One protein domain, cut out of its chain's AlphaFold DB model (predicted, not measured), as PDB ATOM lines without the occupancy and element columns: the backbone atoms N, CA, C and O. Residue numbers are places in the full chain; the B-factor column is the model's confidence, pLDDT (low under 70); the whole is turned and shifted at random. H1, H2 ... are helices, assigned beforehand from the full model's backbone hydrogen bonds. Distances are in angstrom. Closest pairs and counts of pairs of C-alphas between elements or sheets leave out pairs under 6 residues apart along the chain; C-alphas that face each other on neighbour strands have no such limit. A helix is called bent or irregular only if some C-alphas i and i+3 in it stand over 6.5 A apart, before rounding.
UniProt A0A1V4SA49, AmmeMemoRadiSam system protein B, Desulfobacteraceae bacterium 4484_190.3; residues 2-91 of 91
ATOM      1  N   HIS A   2     266.144 168.775 197.379       83.88
ATOM      2  CA  HIS A   2     266.798 167.670 196.683       83.88
ATOM      3  C   HIS A   2     266.822 166.469 197.630       83.88
ATOM      4  O   HIS A   2     267.390 166.552 198.716       83.88
ATOM      5  N   LEU A   3     266.153 165.383 197.248       90.19
ATOM      6  CA  LEU A   3     266.161 164.140 198.015       90.19
ATOM      7  C   LEU A   3     267.516 163.455 197.817       90.19
ATOM      8  O   LEU A   3     267.883 163.111 196.691       90.19
ATOM      9  N   ARG A   4     268.264 163.256 198.905       89.19
ATOM     10  CA  ARG A   4     269.483 162.443 198.877       89.19
ATOM     11  C   ARG A   4     269.085 160.974 198.752       89.19
ATOM     12  O   ARG A   4     268.316 160.475 199.569       89.19
ATOM     13  N   ARG A   5     269.618 160.278 197.746       91.88
ATOM     14  CA  ARG A   5     269.380 158.839 197.572       91.88
ATOM     15  C   ARG A   5     270.147 158.026 198.614       91.88
ATOM     16  O   ARG A   5     271.220 158.414 199.072       91.88
ATOM     17  N   ALA A   6     269.576 156.887 198.982       92.50
ATOM     18  CA  ALA A   6     270.191 155.911 199.870       92.50
ATOM     19  C   ALA A   6     271.118 154.986 199.061       92.50
ATOM     20  O   ALA A   6     270.757 153.852 198.764       92.50
ATOM     21  N   ASP A   7     272.295 155.481 198.669       91.75
ATOM     22  CA  ASP A   7     273.165 154.833 197.666       91.75
ATOM     23  C   ASP A   7     273.666 153.421 198.047       91.75
ATOM     24  O   ASP A   7     274.080 152.663 197.176       91.75
ATOM     25  N   PHE A   8     273.610 153.051 199.332       92.75
ATOM     26  CA  PHE A   8     274.050 151.742 199.836       92.75
ATOM     27  C   PHE A   8     272.902 150.778 200.180       92.75
ATOM     28  O   PHE A   8     273.153 149.651 200.621       92.75
ATOM     29  N   ALA A   9     271.650 151.194 199.974       96.56
ATOM     30  CA  ALA A   9     270.491 150.330 200.168       96.56
ATOM     31  C   ALA A   9     270.555 149.129 199.210       96.56
ATOM     32  O   ALA A   9     270.865 149.274 198.029       96.56
ATOM     33  N   GLY A  10     270.301 147.930 199.730       97.06
ATOM     34  CA  GLY A  10     270.405 146.671 198.989       97.06
ATOM     35  C   GLY A  10     271.825 146.103 198.876       97.06
ATOM     36  O   GLY A  10     271.990 145.040 198.287       97.06
ATOM     37  N   SER A  11     272.844 146.768 199.437       95.69
ATOM     38  CA  SER A  11     274.223 146.252 199.463       95.69
ATOM     39  C   SER A  11     274.807 146.196 200.875       95.69
ATOM     40  O   SER A  11     275.206 145.126 201.325       95.69
ATOM     41  N   TRP A  12     274.830 147.316 201.602       95.81
ATOM     42  CA  TRP A  12     275.361 147.367 202.975       95.81
ATOM     43  C   TRP A  12     274.289 147.071 204.026       95.81
ATOM     44  O   TRP A  12     274.595 146.637 205.136       95.81
ATOM     45  N   TYR A  13     273.035 147.318 203.672       97.19
ATOM     46  CA  TYR A  13     271.840 147.058 204.463       97.19
ATOM     47  C   TYR A  13     270.679 146.755 203.504       97.19
ATOM     48  O   TYR A  13     270.828 146.979 202.296       97.19
ATOM     49  N   PRO A  14     269.542 146.223 203.985       97.94
ATOM     50  CA  PRO A  14     268.435 145.853 203.110       97.94
ATOM     51  C   PRO A  14     267.925 147.015 202.241       97.94
ATOM     52  O   PRO A  14     268.004 148.184 202.611       97.94
ATOM     53  N   GLY A  15     267.433 146.694 201.045       97.38
ATOM     54  CA  GLY A  15     266.952 147.695 200.083       97.38
ATOM     55  C   GLY A  15     265.529 148.188 200.349       97.38
ATOM     56  O   GLY A  15     265.147 149.250 199.865       97.38
ATOM     57  N   GLU A  16     264.755 147.425 201.118       97.62
ATOM     58  CA  GLU A  16     263.337 147.670 201.369       97.62
ATOM     59  C   GLU A  16     263.077 147.987 202.840       97.62
ATOM     60  O   GLU A  16     263.687 147.405 203.739       97.62
ATOM     61  N   GLU A  17     262.107 148.869 203.091       97.38
ATOM     62  CA  GLU A  17     261.727 149.291 204.442       97.38
ATOM     63  C   GLU A  17     261.401 148.101 205.353       97.38
ATOM     64  O   GLU A  17     261.876 148.041 206.488       97.38
ATOM     65  N   ARG A  18     260.609 147.145 204.854       98.12
ATOM     66  CA  ARG A  18     260.159 145.984 205.628       98.12
ATOM     67  C   ARG A  18     261.333 145.153 206.142       98.12
ATOM     68  O   ARG A  18     261.349 144.770 207.310       98.12
ATOM     69  N   GLU A  19     262.321 144.912 205.289       97.94
ATOM     70  CA  GLU A  19     263.500 144.118 205.632       97.94
ATOM     71  C   GLU A  19     264.444 144.887 206.564       97.94
ATOM     72  O   GLU A  19     265.036 144.296 207.472       97.94
ATOM     73  N   CYS A  20     264.532 146.213 206.418       97.75
ATOM     74  CA  CYS A  20     265.238 147.063 207.377       97.75
ATOM     75  C   CYS A  20     264.603 146.980 208.772       97.75
ATOM     76  O   CYS A  20     265.314 146.743 209.747       97.75
ATOM     77  N   ARG A  21     263.274 147.119 208.875       97.12
ATOM     78  CA  ARG A  21     262.554 147.023 210.158       97.12
ATOM     79  C   ARG A  21     262.755 145.668 210.817       97.12
ATOM     80  O   ARG A  21     263.169 145.615 211.967       97.12
ATOM     81  N   LYS A  22     262.570 144.587 210.056       97.00
ATOM     82  CA  LYS A  22     262.789 143.222 210.541       97.00
ATOM     83  C   LYS A  22     264.215 143.015 211.059       97.00
ATOM     84  O   LYS A  22     264.415 142.352 212.068       97.00
ATOM     85  N   SER A  23     265.211 143.583 210.377       96.31
ATOM     86  CA  SER A  23     266.607 143.498 210.823       96.31
ATOM     87  C   SER A  23     266.816 144.207 212.164       96.31
ATOM     88  O   SER A  23     267.460 143.650 213.044       96.31
ATOM     89  N   ILE A  24     266.233 145.399 212.343       95.12
ATOM     90  CA  ILE A  24     266.290 146.149 213.609       95.12
ATOM     91  C   ILE A  24     265.590 145.374 214.730       95.12
ATOM     92  O   ILE A  24     266.176 145.204 215.791       95.12
ATOM     93  N   GLU A  25     264.394 144.838 214.479       94.94
ATOM     94  CA  GLU A  25     263.665 144.002 215.447       94.94
ATOM     95  C   GLU A  25     264.511 142.810 215.913       94.94
ATOM     96  O   GLU A  25     264.562 142.516 217.104       94.94
ATOM     97  N   ILE A  26     265.228 142.149 214.993       94.62
ATOM     98  CA  ILE A  26     266.158 141.062 215.333       94.62
ATOM     99  C   ILE A  26     267.309 141.586 216.199       94.62
ATOM    100  O   ILE A  26     267.617 140.986 217.227       94.62
ATOM    101  N   PHE A  27     267.933 142.703 215.826       94.00
ATOM    102  CA  PHE A  27     269.031 143.295 216.599       94.00
ATOM    103  C   PHE A  27     268.616 143.689 218.018       94.00
ATOM    104  O   PHE A  27     269.425 143.615 218.938       94.00
ATOM    105  N   GLU A  28     267.358 144.071 218.219       88.44
ATOM    106  CA  GLU A  28     266.828 144.406 219.538       88.44
ATOM    107  C   GLU A  28     266.631 143.193 220.456       88.44
ATOM    108  O   GLU A  28     266.505 143.395 221.668       88.44
ATOM    109  N   THR A  29     266.601 141.970 219.911       87.50
ATOM    110  CA  THR A  29     266.485 140.739 220.714       87.50
ATOM    111  C   THR A  29     267.778 140.365 221.437       87.50
ATOM    112  O   THR A  29     267.707 139.764 222.505       87.50
ATOM    113  N   ASP A  30     268.935 140.758 220.898       78.88
ATOM    114  CA  ASP A  30     270.272 140.448 221.428       78.88
ATOM    115  C   ASP A  30     270.891 141.696 222.080       78.88
ATOM    116  O   ASP A  30     271.952 142.199 221.706       78.88
ATOM    117  N   PHE A  31     270.120 142.291 222.988       78.19
ATOM    118  CA  PHE A  31     270.450 143.559 223.618       78.19
ATOM    119  C   PHE A  31     271.271 143.351 224.891       78.19
ATOM    120  O   PHE A  31     270.794 142.753 225.856       78.19
ATOM    121  N   GLU A  32     272.469 143.931 224.919       84.06
ATOM    122  CA  GLU A  32     273.272 144.005 226.138       84.06
ATOM    123  C   GLU A  32     272.817 145.178 227.020       84.06
ATOM    124  O   GLU A  32     272.513 146.253 226.496       84.06
ATOM    125  N   PRO A  33     272.807 145.028 228.356       83.81
ATOM    126  CA  PRO A  33     272.450 146.110 229.264       83.81
ATOM    127  C   PRO A  33     273.303 147.364 229.043       83.81
ATOM    128  O   PRO A  33     274.529 147.288 228.924       83.81
ATOM    129  N   CYS A  34     272.664 148.536 229.056       84.19
ATOM    130  CA  CYS A  34     273.389 149.797 228.960       84.19
ATOM    131  C   CYS A  34     274.353 149.940 230.150       84.19
ATOM    132  O   CYS A  34     273.920 149.835 231.300       84.19
ATOM    133  N   PRO A  35     275.648 150.208 229.905       72.69
ATOM    134  CA  PRO A  35     276.681 150.151 230.939       72.69
ATOM    135  C   PRO A  35     276.604 151.279 231.979       72.69
ATOM    136  O   PRO A  35     277.350 151.247 232.956       72.69
ATOM    137  N   LEU A  36     275.744 152.284 231.789       68.00
ATOM    138  CA  LEU A  36     275.664 153.465 232.648       68.00
ATOM    139  C   LEU A  36     274.248 153.621 233.226       68.00
ATOM    140  O   LEU A  36     273.312 153.817 232.453       68.00
ATOM    141  N   PRO A  37     274.076 153.590 234.564       60.62
ATOM    142  CA  PRO A  37     272.797 153.883 235.213       60.62
ATOM    143  C   PRO A  37     272.474 155.383 235.330       60.62
ATOM    144  O   PRO A  37     271.509 155.737 236.006       60.62
ATOM    145  N   GLU A  38     273.268 156.289 234.753       56.09
ATOM    146  CA  GLU A  38     273.224 157.699 235.145       56.09
ATOM    147  C   GLU A  38     272.886 158.644 233.996       56.09
ATOM    148  O   GLU A  38     273.435 158.604 232.894       56.09
ATOM    149  N   LYS A  39     271.896 159.478 234.310       64.44
ATOM    150  CA  LYS A  39     271.239 160.454 233.455       64.44
ATOM    151  C   LYS A  39     272.270 161.374 232.800       64.44
ATOM    152  O   LYS A  39     273.205 161.818 233.451       64.44
ATOM    153  N   ASP A  40     272.006 161.681 231.528       71.12
ATOM    154  CA  ASP A  40     272.717 162.634 230.651       71.12
ATOM    155  C   ASP A  40     273.723 162.052 229.648       71.12
ATOM    156  O   ASP A  40     274.706 162.694 229.279       71.12
ATOM    157  N   ILE A  41     273.419 160.881 229.078       79.69
ATOM    158  CA  ILE A  41     274.072 160.444 227.838       79.69
ATOM    159  C   ILE A  41     273.641 161.375 226.688       79.69
ATOM    160  O   ILE A  41     272.463 161.445 226.340       79.69
ATOM    161  N   LEU A  42     274.597 162.108 226.106       83.12
ATOM    162  CA  LEU A  42     274.362 163.056 225.001       83.12
ATOM    163  C   LEU A  42     274.623 162.458 223.610       83.12
ATOM    164  O   LEU A  42     274.212 163.031 222.604       83.12
ATOM    165  N   GLY A  43     275.327 161.330 223.534       87.06
ATOM    166  CA  GLY A  43     275.698 160.707 222.270       87.06
ATOM    167  C   GLY A  43     276.429 159.384 222.458       87.06
ATOM    168  O   GLY A  43     276.805 159.017 223.570       87.06
ATOM    169  N   GLY A  44     276.621 158.666 221.355       89.12
ATOM    170  CA  GLY A  44     277.264 157.356 221.328       89.12
ATOM    171  C   GLY A  44     278.079 157.162 220.055       89.12
ATOM    172  O   GLY A  44     277.832 157.807 219.036       89.12
ATOM    173  N   ILE A  45     279.072 156.278 220.126       92.25
ATOM    174  CA  ILE A  45     279.925 155.912 218.993       92.25
ATOM    175  C   ILE A  45     279.410 154.594 218.427       92.25
ATOM    176  O   ILE A  45     279.260 153.622 219.162       92.25
ATOM    177  N   VAL A  46     279.168 154.560 217.118       93.62
ATOM    178  CA  VAL A  46     278.704 153.359 216.418       93.62
ATOM    179  C   VAL A  46     279.650 152.987 215.276       93.62
ATOM    180  O   VAL A  46     280.225 153.873 214.635       93.62
ATOM    181  N   PRO A  47     279.816 151.687 214.982       94.62
ATOM    182  CA  PRO A  47     280.423 151.259 213.729       94.62
ATOM    183  C   PRO A  47     279.520 151.630 212.539       94.62
ATOM    184  O   PRO A  47     278.311 151.786 212.684       94.62
ATOM    185  N   HIS A  48     280.106 151.739 211.345       93.56
ATOM    186  CA  HIS A  48     279.379 152.070 210.109       93.56
ATOM    187  C   HIS A  48     279.566 151.025 208.995       93.56
ATOM    188  O   HIS A  48     279.363 151.330 207.821       93.56
ATOM    189  N   ALA A  49     279.993 149.806 209.338       93.56
ATOM    190  CA  ALA A  49     280.105 148.713 208.376       93.56
ATOM    191  C   ALA A  49     278.713 148.197 207.958       93.56
ATOM    192  O   ALA A  49     277.681 148.644 208.461       93.56
ATOM    193  N   GLY A  50     278.674 147.227 207.041       95.75
ATOM    194  CA  GLY A  50     277.422 146.566 206.670       95.75
ATOM    195  C   GLY A  50     276.671 146.007 207.889       95.75
ATOM    196  O   GLY A  50     277.287 145.558 208.866       95.75
ATOM    197  N   TRP A  51     275.336 146.027 207.834       96.44
ATOM    198  CA  TRP A  51     274.464 145.658 208.959       96.44
ATOM    199  C   TRP A  51     274.677 144.223 209.432       96.44
ATOM    200  O   TRP A  51     274.646 143.973 210.629       96.44
ATOM    201  N   VAL A  52     274.980 143.307 208.511       95.44
ATOM    202  CA  VAL A  52     275.297 141.904 208.831       95.44
ATOM    203  C   VAL A  52     276.450 141.789 209.833       95.44
ATOM    204  O   VAL A  52     276.449 140.889 210.662       95.44
ATOM    205  N   PHE A  53     277.420 142.704 209.782       95.19
ATOM    206  CA  PHE A  53     278.612 142.651 210.631       95.19
ATOM    207  C   PHE A  53     278.499 143.509 211.887       95.19
ATOM    208  O   PHE A  53     279.137 143.216 212.891       95.19
ATOM    209  N   SER A  54     277.757 144.615 211.813       95.44
ATOM    210  CA  SER A  54     277.837 145.673 212.827       95.44
ATOM    211  C   SER A  54     276.494 146.258 213.259       95.44
ATOM    212  O   SER A  54     276.456 147.099 214.158       95.44
ATOM    213  N   GLY A  55     275.393 145.793 212.661       95.38
ATOM    214  CA  GLY A  55     274.046 146.303 212.906       95.38
ATOM    215  C   GLY A  55     273.603 146.129 214.356       95.38
ATOM    216  O   GLY A  55     273.137 147.092 214.953       95.38
ATOM    217  N   ALA A  56     273.836 144.954 214.948       95.12
ATOM    218  CA  ALA A  56     273.479 144.677 216.342       95.12
ATOM    219  C   ALA A  56     274.174 145.629 217.332       95.12
ATOM    220  O   ALA A  56     273.520 146.257 218.161       95.12
ATOM    221  N   ILE A  57     275.489 145.823 217.180       94.00
ATOM    222  CA  ILE A  57     276.282 146.713 218.043       94.00
ATOM    223  C   ILE A  57     275.811 148.167 217.901       94.00
ATOM    224  O   ILE A  57     275.610 148.852 218.903       94.00
ATOM    225  N   ALA A  58     275.609 148.642 216.666       94.81
ATOM    226  CA  ALA A  58     275.116 149.996 216.423       94.81
ATOM    227  C   ALA A  58     273.706 150.201 217.007       94.81
ATOM    228  O   ALA A  58     273.447 151.221 217.648       94.81
ATOM    229  N   CYS A  59     272.816 149.222 216.827       94.38
ATOM    230  CA  CYS A  59     271.452 149.246 217.352       94.38
ATOM    231  C   CYS A  59     271.439 149.317 218.883       94.38
ATOM    232  O   CYS A  59     270.698 150.118 219.449       94.38
ATOM    233  N   ASN A  60     272.297 148.539 219.544       91.81
ATOM    234  CA  ASN A  60     272.426 148.548 220.996       91.81
ATOM    235  C   ASN A  60     272.799 149.946 221.531       91.81
ATOM    236  O   ASN A  60     272.090 150.506 222.366       91.81
ATOM    237  N   VAL A  61     273.842 150.570 220.968       91.38
ATOM    238  CA  VAL A  61     274.257 151.933 221.352       91.38
ATOM    239  C   VAL A  61     273.121 152.938 221.151       91.38
ATOM    240  O   VAL A  61     272.831 153.715 222.058       91.38
ATOM    241  N   ILE A  62     272.450 152.918 219.994       90.44
ATOM    242  CA  ILE A  62     271.349 153.847 219.689       90.44
ATOM    243  C   ILE A  62     270.183 153.661 220.668       90.44
ATOM    244  O   ILE A  62     269.623 154.644 221.155       90.44
ATOM    245  N   LYS A  63     269.844 152.414 221.005       88.69
ATOM    246  CA  LYS A  63     268.789 152.097 221.972       88.69
ATOM    247  C   LYS A  63     269.134 152.600 223.374       88.69
ATOM    248  O   LYS A  63     268.271 153.182 224.027       88.69
ATOM    249  N   CYS A  64     270.394 152.486 223.794       87.00
ATOM    250  CA  CYS A  64     270.860 153.072 225.052       87.00
ATOM    251  C   CYS A  64     270.750 154.605 225.097       87.00
ATOM    252  O   CYS A  64     270.519 155.159 226.167       87.00
ATOM    253  N   LEU A  65     270.867 155.297 223.958       85.75
ATOM    254  CA  LEU A  65     270.670 156.752 223.889       85.75
ATOM    255  C   LEU A  65     269.197 157.162 224.001       85.75
ATOM    256  O   LEU A  65     268.895 158.225 224.539       85.75
ATOM    257  N   GLY A  66     268.288 156.342 223.470       75.94
ATOM    258  CA  GLY A  66     266.856 156.650 223.390       75.94
ATOM    259  C   GLY A  66     266.023 156.220 224.600       75.94
ATOM    260  O   GLY A  66     264.848 156.573 224.659       75.94
ATOM    261  N   ALA A  67     266.594 155.468 225.546       65.75
ATOM    262  CA  ALA A  67     265.840 154.816 226.622       65.75
ATOM    263  C   ALA A  67     265.074 155.788 227.546       65.75
ATOM    264  O   ALA A  67     264.004 155.431 228.027       65.75
ATOM    265  N   ASP A  68     265.574 157.015 227.742       60.38
ATOM    266  CA  ASP A  68     265.047 157.945 228.756       60.38
ATOM    267  C   ASP A  68     264.584 159.314 228.222       60.38
ATOM    268  O   ASP A  68     264.110 160.145 229.003       60.38
ATOM    269  N   LYS A  69     264.731 159.614 226.920       64.88
ATOM    270  CA  LYS A  69     264.455 160.964 226.381       64.88
ATOM    271  C   LYS A  69     263.904 160.934 224.954       64.88
ATOM    272  O   LYS A  69     264.419 160.235 224.086       64.88
ATOM    273  N   SER A  70     262.908 161.779 224.685       70.75
ATOM    274  CA  SER A  70     262.553 162.171 223.319       70.75
ATOM    275  C   SER A  70     263.655 163.073 222.756       70.75
ATOM    276  O   SER A  70     264.004 164.080 223.371       70.75
ATOM    277  N   CYS A  71     264.210 162.711 221.602       78.44
ATOM    278  CA  CYS A  71     265.234 163.494 220.920       78.44
ATOM    279  C   CYS A  71     264.611 164.265 219.749       78.44
ATOM    280  O   CYS A  71     264.166 163.653 218.779       78.44
ATOM    281  N   ASP A  72     264.601 165.598 219.826       86.75
ATOM    282  CA  ASP A  72     264.094 166.456 218.743       86.75
ATOM    283  C   ASP A  72     265.101 166.606 217.592       86.75
ATOM    284  O   ASP A  72     264.743 166.978 216.476       86.75
ATOM    285  N   THR A  73     266.394 166.381 217.851       88.00
ATOM    286  CA  THR A  73     267.468 166.604 216.873       88.00
ATOM    287  C   THR A  73     268.606 165.610 217.052       88.00
ATOM    288  O   THR A  73     269.270 165.587 218.084       88.00
ATOM    289  N   CYS A  74     268.890 164.841 216.000       86.94
ATOM    290  CA  CYS A  74     270.032 163.934 215.940       86.94
ATOM    291  C   CYS A  74     271.167 164.548 215.106       86.94
ATOM    292  O   CYS A  74     270.966 164.913 213.945       86.94
ATOM    293  N   LEU A  75     272.365 164.641 215.692       90.00
ATOM    294  CA  LEU A  75     273.589 165.051 215.003       90.00
ATOM    295  C   LEU A  75     274.408 163.806 214.653       90.00
ATOM    296  O   LEU A  75     274.819 163.060 215.539       90.00
ATOM    297  N   ILE A  76     274.663 163.588 213.362       89.81
ATOM    298  CA  ILE A  76     275.424 162.433 212.874       89.81
ATOM    299  C   ILE A  76     276.773 162.916 212.350       89.81
ATOM    300  O   ILE A  76     276.849 163.574 211.312       89.81
ATOM    301  N   PHE A  77     277.841 162.546 213.052       89.69
ATOM    302  CA  PHE A  77     279.214 162.749 212.601       89.69
ATOM    303  C   PHE A  77     279.727 161.453 211.982       89.69
ATOM    304  O   PHE A  77     279.838 160.430 212.653       89.69
ATOM    305  N   GLY A  78     280.039 161.481 210.689       82.75
ATOM    306  CA  GLY A  78     280.547 160.310 209.989       82.75
ATOM    307  C   GLY A  78     281.212 160.681 208.675       82.75
ATOM    308  O   GLY A  78     280.832 161.653 208.021       82.75
ATOM    309  N   LYS A  79     282.211 159.892 208.282       73.31
ATOM    310  CA  LYS A  79     282.901 160.018 206.999       73.31
ATOM    311  C   LYS A  79     282.881 158.662 206.317       73.31
ATOM    312  O   LYS A  79     283.380 157.688 206.866       73.31
ATOM    313  N   HIS A  80     282.328 158.617 205.114       75.19
ATOM    314  CA  HIS A  80     282.598 157.523 204.196       75.19
ATOM    315  C   HIS A  80     283.749 157.957 203.291       75.19
ATOM    316  O   HIS A  80     283.705 159.038 202.701       75.19
ATOM    317  N   LEU A  81     284.802 157.148 203.227       77.44
ATOM    318  CA  LEU A  81     285.935 157.400 202.346       77.44
ATOM    319  C   LEU A  81     285.637 156.786 200.981       77.44
ATOM    320  O   LEU A  81     285.284 155.614 200.889       77.44
ATOM    321  N   HIS A  82     285.790 157.574 199.917       76.62
ATOM    322  CA  HIS A  82     285.777 157.029 198.563       76.62
ATOM    323  C   HIS A  82     286.938 156.026 198.422       76.62
ATOM    324  O   HIS A  82     287.975 156.246 199.050       76.62
ATOM    325  N   PRO A  83     286.851 154.983 197.577       74.50
ATOM    326  CA  PRO A  83     287.954 154.038 197.378       74.50
ATOM    327  C   PRO A  83     289.304 154.682 197.013       74.50
ATOM    328  O   PRO A  83     290.351 154.112 197.290       74.50
ATOM    329  N   SER A  84     289.284 155.876 196.408       83.00
ATOM    330  CA  SER A  84     290.486 156.667 196.088       83.00
ATOM    331  C   SER A  84     290.854 157.726 197.134       83.00
ATOM    332  O   SER A  84     291.796 158.489 196.927       83.00
ATOM    333  N   SER A  85     290.099 157.834 198.227       82.50
ATOM    334  CA  SER A  85     290.453 158.726 199.330       82.50
ATOM    335  C   SER A  85     291.701 158.194 200.035       82.50
ATOM    336  O   SER A  85     291.810 156.981 200.228       82.50
ATOM    337  N   PRO A  86     292.633 159.064 200.456       76.38
ATOM    338  CA  PRO A  86     293.769 158.599 201.227       76.38
ATOM    339  C   PRO A  86     293.308 158.095 202.597       76.38
ATOM    340  O   PRO A  86     292.224 158.426 203.087       76.38
ATOM    341  N   GLN A  87     294.135 157.249 203.203       70.69
ATOM    342  CA  GLN A  87     293.889 156.742 204.545       70.69
ATOM    343  C   GLN A  87     294.044 157.895 205.539       70.69
ATOM    344  O   GLN A  87     295.089 158.538 205.591       70.69
ATOM    345  N   TYR A  88     293.008 158.147 206.332       66.88
ATOM    346  CA  TYR A  88     293.058 159.111 207.425       66.88
ATOM    347  C   TYR A  88     292.735 158.391 208.726       66.88
ATOM    348  O   TYR A  88     291.749 157.658 208.799       66.88
ATOM    349  N   ILE A  89     293.521 158.660 209.761       46.66
ATOM    350  CA  ILE A  89     293.132 158.410 211.145       46.66
ATOM    351  C   ILE A  89     293.137 159.783 211.818       46.66
ATOM    352  O   ILE A  89     294.202 160.356 212.010       46.66
ATOM    353  N   MET A  90     291.942 160.303 212.130       45.66
ATOM    354  CA  MET A  90     291.719 161.564 212.862       45.66
ATOM    355  C   MET A  90     292.328 162.819 212.199       45.66
ATOM    356  O   MET A  90     293.219 163.451 212.761       45.66
ATOM    357  N   ALA A  91     291.836 163.175 211.009       49.94
ATOM    358  CA  ALA A  91     292.098 164.467 210.363       49.94
ATOM    359  C   ALA A  91     290.854 165.357 210.407       49.94
ATOM    360  O   ALA A  91     289.750 164.794 210.202       49.94
TER     361      ALA A  91
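Overview. This is residues 2 to 91 of the 91 residues of the protein "AmmeMemoRadiSam system protein B" of Desulfobacteraceae bacterium 4484_190.3 (UniProt A0A1V4SA49). This domain has little regular structure: two helices, H1 and H2, pack at a wide angle amid long loops, and residues 81 to 91 stick out as a free tail. The printed part has 90 residues with two named helices, H1 then H2, and no named strand; the class is all helix, with only 29 residues in named elements. It is loose, with a radius of gyration of the C-alphas of 15.2 A and spans of 43 by 36 by 29 A.

Arrangement. H1, residues 17 to 29, touches H2, residues 51 to 66, with residues 24 to 28 alone meeting residues 55 to 60 alone. Their closest C-alphas, those of Phe 27 and Ala 56, are 4.7 A apart. Their lines are only just about perpendicular, at 71 degrees. The O i to N i+4 pairs within hydrogen-bond range are 8 of 9 in H1 and 10 of 12 in H2.

Along the chain. H1 begins at C-alpha 17 (261.727, 149.291, 204.442) and is 19.0 A long. H2, 19.7 A long, ends at C-alpha 66 (266.856, 156.650, 223.390); it is irregular, with C-alphas 53 and 56 7.9 A apart, and has a kink of 28 degrees near residue 58.

Size, cuts and confidence. The C-alphas farthest apart, those of Pro 37 and Ser 84, are 43.0 A apart. The printed part has no cut; the link from H1 to H2, 21 residues, is long. The pLDDT is under 70 at residues 36 to 39, 67 to 69 and 88 to 91.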